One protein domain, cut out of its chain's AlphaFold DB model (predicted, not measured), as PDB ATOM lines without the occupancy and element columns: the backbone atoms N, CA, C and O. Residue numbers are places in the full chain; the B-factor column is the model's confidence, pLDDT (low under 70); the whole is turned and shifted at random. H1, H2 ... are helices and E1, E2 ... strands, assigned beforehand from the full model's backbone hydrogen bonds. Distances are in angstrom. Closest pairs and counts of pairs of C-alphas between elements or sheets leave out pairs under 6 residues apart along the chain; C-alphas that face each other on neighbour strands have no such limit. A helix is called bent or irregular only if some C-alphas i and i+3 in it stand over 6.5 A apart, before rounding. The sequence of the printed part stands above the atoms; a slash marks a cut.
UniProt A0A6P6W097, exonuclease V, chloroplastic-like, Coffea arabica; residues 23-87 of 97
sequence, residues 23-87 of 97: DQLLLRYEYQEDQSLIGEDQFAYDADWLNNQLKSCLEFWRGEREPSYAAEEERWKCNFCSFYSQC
ATOM      1  N   ASP A  23      43.302  61.277  52.494       84.06
ATOM      2  CA  ASP A  23      43.286  59.855  52.881       84.06
ATOM      3  C   ASP A  23      42.125  59.509  53.833       84.06
ATOM      4  O   ASP A  23      42.107  58.455  54.461       84.06
ATOM      5  N   GLN A  24      41.148  60.404  53.972       86.62
ATOM      6  CA  GLN A  24      39.975  60.233  54.808       86.62
ATOM      7  C   GLN A  24      38.726  60.426  53.955       86.62
ATOM      8  O   GLN A  24      38.536  61.462  53.316       86.62
ATOM      9  N   LEU A  25      37.872  59.412  53.954       87.62
ATOM     10  CA  LEU A  25      36.575  59.432  53.306       87.62
ATOM     11  C   LEU A  25      35.509  59.815  54.333       87.62
ATOM     12  O   LEU A  25      35.493  59.308  55.456       87.62
ATOM     13  N   LEU A  26      34.633  60.734  53.929       89.81
ATOM     14  CA  LEU A  26      33.516  61.232  54.722       89.81
ATOM     15  C   LEU A  26      32.210  60.849  54.029       89.81
ATOM     16  O   LEU A  26      31.953  61.276  52.902       89.81
ATOM     17  N   LEU A  27      31.381  60.070  54.716       92.19
ATOM     18  CA  LEU A  27      30.022  59.761  54.299       92.19
ATOM     19  C   LEU A  27      29.054  60.613  55.115       92.19
ATOM     20  O   LEU A  27      28.983  60.482  56.332       92.19
ATOM     21  N   ARG A  28      28.325  61.499  54.434       95.94
ATOM     22  CA  ARG A  28      27.324  62.390  55.029       95.94
ATOM     23  C   ARG A  28      25.927  61.953  54.633       95.94
ATOM     24  O   ARG A  28      25.621  61.847  53.448       95.94
ATOM     25  N   TYR A  29      25.085  61.747  55.633       96.25
ATOM     26  CA  TYR A  29      23.661  61.514  55.461       96.25
ATOM     27  C   TYR A  29      22.935  62.830  55.711       96.25
ATOM     28  O   TYR A  29      22.991  63.365  56.817       96.25
ATOM     29  N   GLU A  30      22.262  63.350  54.693       97.62
ATOM     30  CA  GLU A  30      21.507  64.602  54.767       97.62
ATOM     31  C   GLU A  30      20.037  64.334  54.442       97.62
ATOM     32  O   GLU A  30      19.712  63.543  53.551       97.62
ATOM     33  N   TYR A  31      19.136  64.970  55.186       96.81
ATOM     34  CA  TYR A  31      17.707  64.880  54.943       96.81
ATOM     35  C   TYR A  31      17.368  65.612  53.646       96.81
ATOM     36  O   TYR A  31      17.732  66.767  53.449       96.81
ATOM     37  N   GLN A  32      16.678  64.931  52.731       96.56
ATOM     38  CA  GLN A  32      16.494  65.421  51.362       96.56
ATOM     39  C   GLN A  32      15.709  66.744  51.281       96.56
ATOM     40  O   GLN A  32      15.895  67.500  50.331       96.56
ATOM     41  N   GLU A  33      14.820  67.014  52.240       97.44
ATOM     42  CA  GLU A  33      13.928  68.181  52.209       97.44
ATOM     43  C   GLU A  33      14.661  69.496  52.497       97.44
ATOM     44  O   GLU A  33      14.453  70.481  51.790       97.44
ATOM     45  N   ASP A  34      15.522  69.512  53.515       96.88
ATOM     46  CA  ASP A  34      16.152  70.731  54.037       96.88
ATOM     47  C   ASP A  34      17.683  70.650  54.131       96.88
ATOM     48  O   ASP A  34      18.318  71.600  54.588       96.88
ATOM     49  N   GLN A  35      18.277  69.539  53.683       95.69
ATOM     50  CA  GLN A  35      19.713  69.244  53.771       95.69
ATOM     51  C   GLN A  35      20.234  69.221  55.216       95.69
ATOM     52  O   GLN A  35      21.439  69.339  55.453       95.69
ATOM     53  N   SER A  36      19.348  69.059  56.204       97.25
ATOM     54  CA  SER A  36      19.759  68.899  57.594       97.25
ATOM     55  C   SER A  36      20.568  67.617  57.762       97.25
ATOM     56  O   SER A  36      20.296  66.578  57.157       97.25
ATOM     57  N   LEU A  37      21.608  67.698  58.585       97.50
ATOM     58  CA  LEU A  37      22.510  66.582  58.809       97.50
ATOM     59  C   LEU A  37      21.826  65.501  59.655       97.50
ATOM     60  O   LEU A  37      21.427  65.756  60.790       97.50
ATOM     61  N   ILE A  38      21.745  64.291  59.112       97.75
ATOM     62  CA  ILE A  38      21.278  63.088  59.809       97.75
ATOM     63  C   ILE A  38      22.455  62.407  60.517       97.75
ATOM     64  O   ILE A  38      22.312  61.952  61.651       97.75
ATOM     65  N   GLY A  39      23.621  62.345  59.868       97.00
ATOM     66  CA  GLY A  39      24.809  61.711  60.437       97.00
ATOM     67  C   GLY A  39      26.037  61.779  59.537       97.00
ATOM     68  O   GLY A  39      25.931  62.063  58.342       97.00
ATOM     69  N   GLU A  40      27.198  61.503  60.128       97.06
ATOM     70  CA  GLU A  40      28.486  61.445  59.438       97.06
ATOM     71  C   GLU A  40      29.278  60.217  59.875       97.06
ATOM     72  O   GLU A  40      29.434  59.983  61.072       97.06
ATOM     73  N   ASP A  41      29.840  59.505  58.903       94.50
ATOM     74  CA  ASP A  41      30.830  58.459  59.126       94.50
ATOM     75  C   ASP A  41      32.152  58.848  58.474       94.50
ATOM     76  O   ASP A  41      32.205  59.303  57.328       94.50
ATOM     77  N   GLN A  42      33.237  58.651  59.214       93.00
ATOM     78  CA  GLN A  42      34.591  58.933  58.764       93.00
ATOM     79  C   GLN A  42      35.407  57.650  58.761       93.00
ATOM     80  O   GLN A  42      35.481  56.950  59.769       93.00
ATOM     81  N   PHE A  43      36.060  57.363  57.642       89.88
ATOM     82  CA  PHE A  43      36.902  56.182  57.508       89.88
ATOM     83  C   PHE A  43      38.175  56.498  56.732       89.88
ATOM     84  O   PHE A  43      38.200  57.361  55.855       89.88
ATOM     85  N   ALA A  44      39.257  55.810  57.092       91.56
ATOM     86  CA  ALA A  44      40.514  55.924  56.374       91.56
ATOM     87  C   ALA A  44      40.361  55.319  54.975       91.56
ATOM     88  O   ALA A  44      39.754  54.259  54.800       91.56
ATOM     89  N   TYR A  45      40.918  55.998  53.981       88.44
ATOM     90  CA  TYR A  45      41.056  55.455  52.647       88.44
ATOM     91  C   TYR A  45      42.117  54.356  52.659       88.44
ATOM     92  O   TYR A  45      43.281  54.597  52.971       88.44
ATOM     93  N   ASP A  46      41.705  53.147  52.290       89.94
ATOM     94  CA  ASP A  46      42.594  52.009  52.099       89.94
ATOM     95  C   ASP A  46      42.583  51.625  50.614       89.94
ATOM     96  O   ASP A  46      41.641  51.008  50.099       89.94
ATOM     97  N   ALA A  47      43.633  52.049  49.909       88.69
ATOM     98  CA  ALA A  47      43.790  51.807  48.481       88.69
ATOM     99  C   ALA A  47      43.911  50.312  48.159       88.69
ATOM    100  O   ALA A  47      43.396  49.863  47.132       88.69
ATOM    101  N   ASP A  48      44.575  49.538  49.018       93.69
ATOM    102  CA  ASP A  48      44.782  48.109  48.798       93.69
ATOM    103  C   ASP A  48      43.468  47.359  48.987       93.69
ATOM    104  O   ASP A  48      43.083  46.547  48.138       93.69
ATOM    105  N   TRP A  49      42.726  47.679  50.049       91.75
ATOM    106  CA  TRP A  49      41.390  47.141  50.268       91.75
ATOM    107  C   TRP A  49      40.467  47.452  49.085       91.75
ATOM    108  O   TRP A  49      39.875  46.527  48.522       91.75
ATOM    109  N   LEU A  50      40.395  48.715  48.643       90.12
ATOM    110  CA  LEU A  50      39.534  49.113  47.528       90.12
ATOM    111  C   LEU A  50      39.917  48.401  46.224       90.12
ATOM    112  O   LEU A  50      39.046  47.863  45.537       90.12
ATOM    113  N   ASN A  51      41.206  48.363  45.881       94.00
ATOM    114  CA  ASN A  51      41.675  47.692  44.670       94.00
ATOM    115  C   ASN A  51      41.365  46.191  44.695       94.00
ATOM    116  O   ASN A  51      40.958  45.632  43.675       94.00
ATOM    117  N   ASN A  52      41.485  45.543  45.856       95.50
ATOM    118  CA  ASN A  52      41.109  44.141  46.022       95.50
ATOM    119  C   ASN A  52      39.596  43.922  45.839       95.50
ATOM    120  O   ASN A  52      39.204  42.972  45.155       95.50
ATOM    121  N   GLN A  53      38.747  44.812  46.370       93.31
ATOM    122  CA  GLN A  53      37.296  44.752  46.142       93.31
ATOM    123  C   GLN A  53      36.950  44.921  44.657       93.31
ATOM    124  O   GLN A  53      36.206  44.116  44.092       93.31
ATOM    125  N   LEU A  54      37.525  45.931  43.996       94.56
ATOM    126  CA  LEU A  54      37.307  46.186  42.569       94.56
ATOM    127  C   LEU A  54      37.746  45.000  41.713       94.56
ATOM    128  O   LEU A  54      37.012  44.590  40.814       94.56
ATOM    129  N   LYS A  55      38.911  44.421  42.013       96.00
ATOM    130  CA  LYS A  55      39.418  43.239  41.318       96.00
ATOM    131  C   LYS A  55      38.446  42.063  41.435       96.00
ATOM    132  O   LYS A  55      38.034  41.535  40.408       96.00
ATOM    133  N   SER A  56      38.013  41.721  42.650       92.75
ATOM    134  CA  SER A  56      37.063  40.622  42.896       92.75
ATOM    135  C   SER A  56      35.727  40.806  42.157       92.75
ATOM    136  O   SER A  56      35.171  39.854  41.595       92.75
ATOM    137  N   CYS A  57      35.217  42.042  42.112       93.44
ATOM    138  CA  CYS A  57      34.029  42.385  41.334       93.44
ATOM    139  C   CYS A  57      34.263  42.208  39.829       93.44
ATOM    140  O   CYS A  57      33.428  41.623  39.142       93.44
ATOM    141  N   LEU A  58      35.382  42.709  39.302       96.06
ATOM    142  CA  LEU A  58      35.693  42.629  37.875       96.06
ATOM    143  C   LEU A  58      35.921  41.193  37.406       96.06
ATOM    144  O   LEU A  58      35.434  40.847  36.334       96.06
ATOM    145  N   GLU A  59      36.595  40.362  38.202       96.75
ATOM    146  CA  GLU A  59      36.774  38.934  37.911       96.75
ATOM    147  C   GLU A  59      35.416  38.241  37.740       96.75
ATOM    148  O   GLU A  59      35.205  37.497  36.784       96.75
ATOM    149  N   PHE A  60      34.450  38.547  38.612       94.31
ATOM    150  CA  PHE A  60      33.084  38.042  38.471       94.31
ATOM    151  C   PHE A  60      32.411  38.553  37.186       94.31
ATOM    152  O   PHE A  60      31.923  37.758  36.385       94.31
ATOM    153  N   TRP A  61      32.420  39.866  36.941       95.50
ATOM    154  CA  TRP A  61      31.749  40.454  35.772       95.50
ATOM    155  C   TRP A  61      32.359  40.039  34.429       95.50
ATOM    156  O   TRP A  61      31.667  40.053  33.412       95.50
ATOM    157  N   ARG A  62      33.640  39.664  34.413       96.50
ATOM    158  CA  ARG A  62      34.337  39.140  33.228       96.50
ATOM    159  C   ARG A  62      34.181  37.630  33.045       96.50
ATOM    160  O   ARG A  62      34.614  37.114  32.020       96.50
ATOM    161  N   GLY A  63      33.574  36.929  34.005       95.88
ATOM    162  CA  GLY A  63      33.476  35.467  33.997       95.88
ATOM    163  C   GLY A  63      34.794  34.758  34.327       95.88
ATOM    164  O   GLY A  63      34.953  33.583  34.023       95.88
ATOM    165  N   GLU A  64      35.745  35.462  34.938       97.12
ATOM    166  CA  GLU A  64      37.018  34.908  35.422       97.12
ATOM    167  C   GLU A  64      36.842  34.211  36.787       97.12
ATOM    168  O   GLU A  64      37.700  33.432  37.204       97.12
ATOM    169  N   ARG A  65      35.720  34.465  37.476       94.62
ATOM    170  CA  ARG A  65      35.350  33.859  38.760       94.62
ATOM    171  C   ARG A  65      33.869  33.476  38.794       94.62
ATOM    172  O   ARG A  65      33.009  34.277  38.435       94.62
ATOM    173  N   GLU A  66      33.575  32.291  39.325       92.94
ATOM    174  CA  GLU A  66      32.205  31.834  39.591       92.94
ATOM    175  C   GLU A  66      31.497  32.692  40.662       92.94
ATOM    176  O   GLU A  66      32.147  33.198  41.593       92.94
ATOM    177  N   PRO A  67      30.159  32.839  40.592       89.44
ATOM    178  CA  PRO A  67      29.386  33.470  41.654       89.44
ATOM    179  C   PRO A  67      29.596  32.754  42.988       89.44
ATOM    180  O   PRO A  67      29.657  31.529  43.075       89.44
ATOM    181  N   SER A  68      29.654  33.541  44.056       89.56
ATOM    182  CA  SER A  68      29.761  33.056  45.429       89.56
ATOM    183  C   SER A  68      28.575  33.545  46.252       89.56
ATOM    184  O   SER A  68      27.984  34.586  45.961       89.56
ATOM    185  N   TYR A  69      28.238  32.806  47.304       90.88
ATOM    186  CA  TYR A  69      27.233  33.242  48.269       90.88
ATOM    187  C   TYR A  69      27.732  34.439  49.087       90.88
ATOM    188  O   TYR A  69      28.937  34.686  49.173       90.88
ATOM    189  N   ALA A  70      26.798  35.173  49.696       90.50
ATOM    190  CA  ALA A  70      27.140  36.237  50.632       90.50
ATOM    191  C   ALA A  70      27.971  35.673  51.799       90.50
ATOM    192  O   ALA A  70      27.657  34.601  52.329       90.50
ATOM    193  N   ALA A  71      29.021  36.405  52.180       89.88
ATOM    194  CA  ALA A  71      29.793  36.122  53.386       89.88
ATOM    195  C   ALA A  71      28.889  36.176  54.627       89.88
ATOM    196  O   ALA A  71      27.801  36.750  54.579       89.88
ATOM    197  N   GLU A  72      29.331  35.581  55.735       88.06
ATOM    198  CA  GLU A  72      28.544  35.493  56.970       88.06
ATOM    199  C   GLU A  72      28.078  36.869  57.466       88.06
ATOM    200  O   GLU A  72      26.878  37.066  57.659       88.06
ATOM    201  N   GLU A  73      28.995  37.838  57.508       89.88
ATOM    202  CA  GLU A  73      28.744  39.247  57.853       89.88
ATOM    203  C   GLU A  73      27.659  39.899  56.976       89.88
ATOM    204  O   GLU A  73      26.963  40.819  57.394       89.88
ATOM    205  N   GLU A  74      27.501  39.414  55.746       90.94
ATOM    206  CA  GLU A  74      26.629  39.975  54.714       90.94
ATOM    207  C   GLU A  74      25.339  39.165  54.528       90.94
ATOM    208  O   GLU A  74      24.521  39.474  53.656       90.94
ATOM    209  N   ARG A  75      25.107  38.132  55.352       91.44
ATOM    210  CA  ARG A  75      23.903  37.289  55.268       91.44
ATOM    211  C   ARG A  75      22.614  38.039  55.563       91.44
ATOM    212  O   ARG A  75      21.557  37.580  55.141       91.44
ATOM    213  N   TRP A  76      22.666  39.206  56.204       92.75
ATOM    214  CA  TRP A  76      21.488  40.063  56.366       92.75
ATOM    215  C   TRP A  76      20.841  40.420  55.015       92.75
ATOM    216  O   TRP A  76      19.622  40.577  54.941       92.75
ATOM    217  N   LYS A  77      21.620  40.456  53.922       92.75
ATOM    218  CA  LYS A  77      21.120  40.671  52.553       92.75
ATOM    219  C   LYS A  77      20.202  39.546  52.072       92.75
ATOM    220  O   LYS A  77      19.332  39.783  51.237       92.75
ATOM    221  N   CYS A  78      20.341  38.334  52.612       92.62
ATOM    222  CA  CYS A  78      19.474  37.203  52.281       92.62
ATOM    223  C   CYS A  78      18.007  37.464  52.654       92.62
ATOM    224  O   CYS A  78      17.127  36.985  51.944       92.62
ATOM    225  N   ASN A  79      17.741  38.288  53.677       90.75
ATOM    226  CA  ASN A  79      16.381  38.675  54.081       90.75
ATOM    227  C   ASN A  79      15.636  39.482  53.004       90.75
ATOM    228  O   ASN A  79      14.413  39.576  53.035       90.75
ATOM    229  N   PHE A  80      16.373  40.052  52.048       93.50
ATOM    230  CA  PHE A  80      15.843  40.850  50.943       93.50
ATOM    231  C   PHE A  80      16.043  40.165  49.581       93.50
ATOM    232  O   PHE A  80      15.696  40.726  48.543       93.50
ATOM    233  N   CYS A  81      16.608  38.953  49.554       92.94
ATOM    234  CA  CYS A  81      16.921  38.236  48.322       92.94
ATOM    235  C   CYS A  81      15.695  37.479  47.795       92.94
ATOM    236  O   CYS A  81      15.222  36.528  48.417       92.94
ATOM    237  N   SER A  82      15.231  37.822  46.590       94.75
ATOM    238  CA  SER A  82      14.089  37.151  45.944       94.75
ATOM    239  C   SER A  82      14.309  35.655  45.667       94.75
ATOM    240  O   SER A  82      13.349  34.927  45.431       94.75
ATOM    241  N   PHE A  83      15.558  35.183  45.710       91.56
ATOM    242  CA  PHE A  83      15.936  33.788  45.455       91.56
ATOM    243  C   PHE A  83      16.191  32.982  46.733       91.56
ATOM    244  O   PHE A  83      16.602  31.826  46.654       91.56
ATOM    245  N   TYR A  84      15.955  33.568  47.910       91.00
ATOM    246  CA  TYR A  84      16.260  32.963  49.208       91.00
ATOM    247  C   TYR A  84      15.722  31.531  49.364       91.00
ATOM    248  O   TYR A  84      16.458  30.638  49.779       91.00
ATOM    249  N   SER A  85      14.471  31.288  48.960       89.62
ATOM    250  CA  SER A  85      13.808  29.981  49.088       89.62
ATOM    251  C   SER A  85      14.431  28.870  48.237       89.62
ATOM    252  O   SER A  85      14.267  27.697  48.555       89.62
ATOM    253  N   GLN A  86      15.143  29.228  47.168       91.31
ATOM    254  CA  GLN A  86      15.784  28.294  46.239       91.31
ATOM    255  C   GLN A  86      17.313  28.295  46.387       91.31
ATOM    256  O   GLN A  86      18.006  27.587  45.659       91.31
ATOM    257  N   CYS A  87      17.855  29.097  47.309       90.19
ATOM    258  CA  CYS A  87      19.287  29.263  47.489       90.19
ATOM    259  C   CYS A  87      19.891  28.050  48.223       90.19
ATOM    260  O   CYS A  87      19.571  27.832  49.397       90.19
TER     261      CYS A  87
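Overview. This is residues 23 to 87 of the 97 residues of the protein "exonuclease V, chloroplastic-like" of Coffea arabica (UniProt A0A6P6W097). The printed part is an open horseshoe: a two-stranded hairpin, E1 and E2, makes one arm, the helix H1 runs along the bottom, and the link after H1 with the short helix H2 makes the other arm. The middle is empty, since the hairpin, H1 and H2 follow one another round the curve without folding into a common core. Of 65 printed residues, 24 are in two named helices and 15 in two named strands, in the order E1, E2, H1, H2; the sheet E1 - E2 is antiparallel and the class is mixed, helices and strands. The whole is extended, with a radius of gyration of the C-alphas of 16.9 A and spans of 42 by 33 by 21 A.

Along the chain. The strand E1 covers residues 24 to 30, 19.0 A from first to last C-alpha, and begins with C-alpha 24 at (39.975, 60.233, 54.808). The strand E2, residues 37 to 44, is 21.1 A long and ends with C-alpha 44 at (40.514, 55.924, 56.374). The helix H1, residues 47 to 61, measures 20.9 A. The helix H2, residues 72 to 80, measures 15.0 A and ends with C-alpha 80 at (15.843, 40.850, 50.943). H2 is irregular: C-alphas 73 and 76 are 7.5 A apart.

Arrangement. E1 and E2 form a hairpin of antiparallel neighbour strands, with 165 degrees between their N-to-C directions. The C-alphas of Gln 24 and Ala 44, which face each other, are 4.6 A apart. Across the pair, N 27 and O 41 are within hydrogen-bond range at 2.8 A, and so are N 41 and O 27 at 2.9 A. A tight link of 2 residues joins E2 to H1. H1 and E1 are apart. H2 is apart from E1, from E2 and from H1. In H1 every O i to N i+4 pair is within hydrogen-bond range; in H2 0 of 5 such pairs are, while 5 of 6 O i to N i+3 pairs are.

Size, cuts and confidence. The two C-alphas farthest apart are those of Asp 34 and Glu 64, at 45.4 A, and the first and last printed C-alphas, of Asp 23 and Cys 87, are 39.3 A apart. Residues 48 to 55 of H1, residues 71 to 77, of which 72 to 77 belong to H2, and residues 79 to 86 stand free. The links E1 to E2, of 6 residues, and H1 to H2, of 10 residues, are short, and no link is long. The printed part has no cut. Its mean pLDDT is 93.0, and no printed residue is under 70.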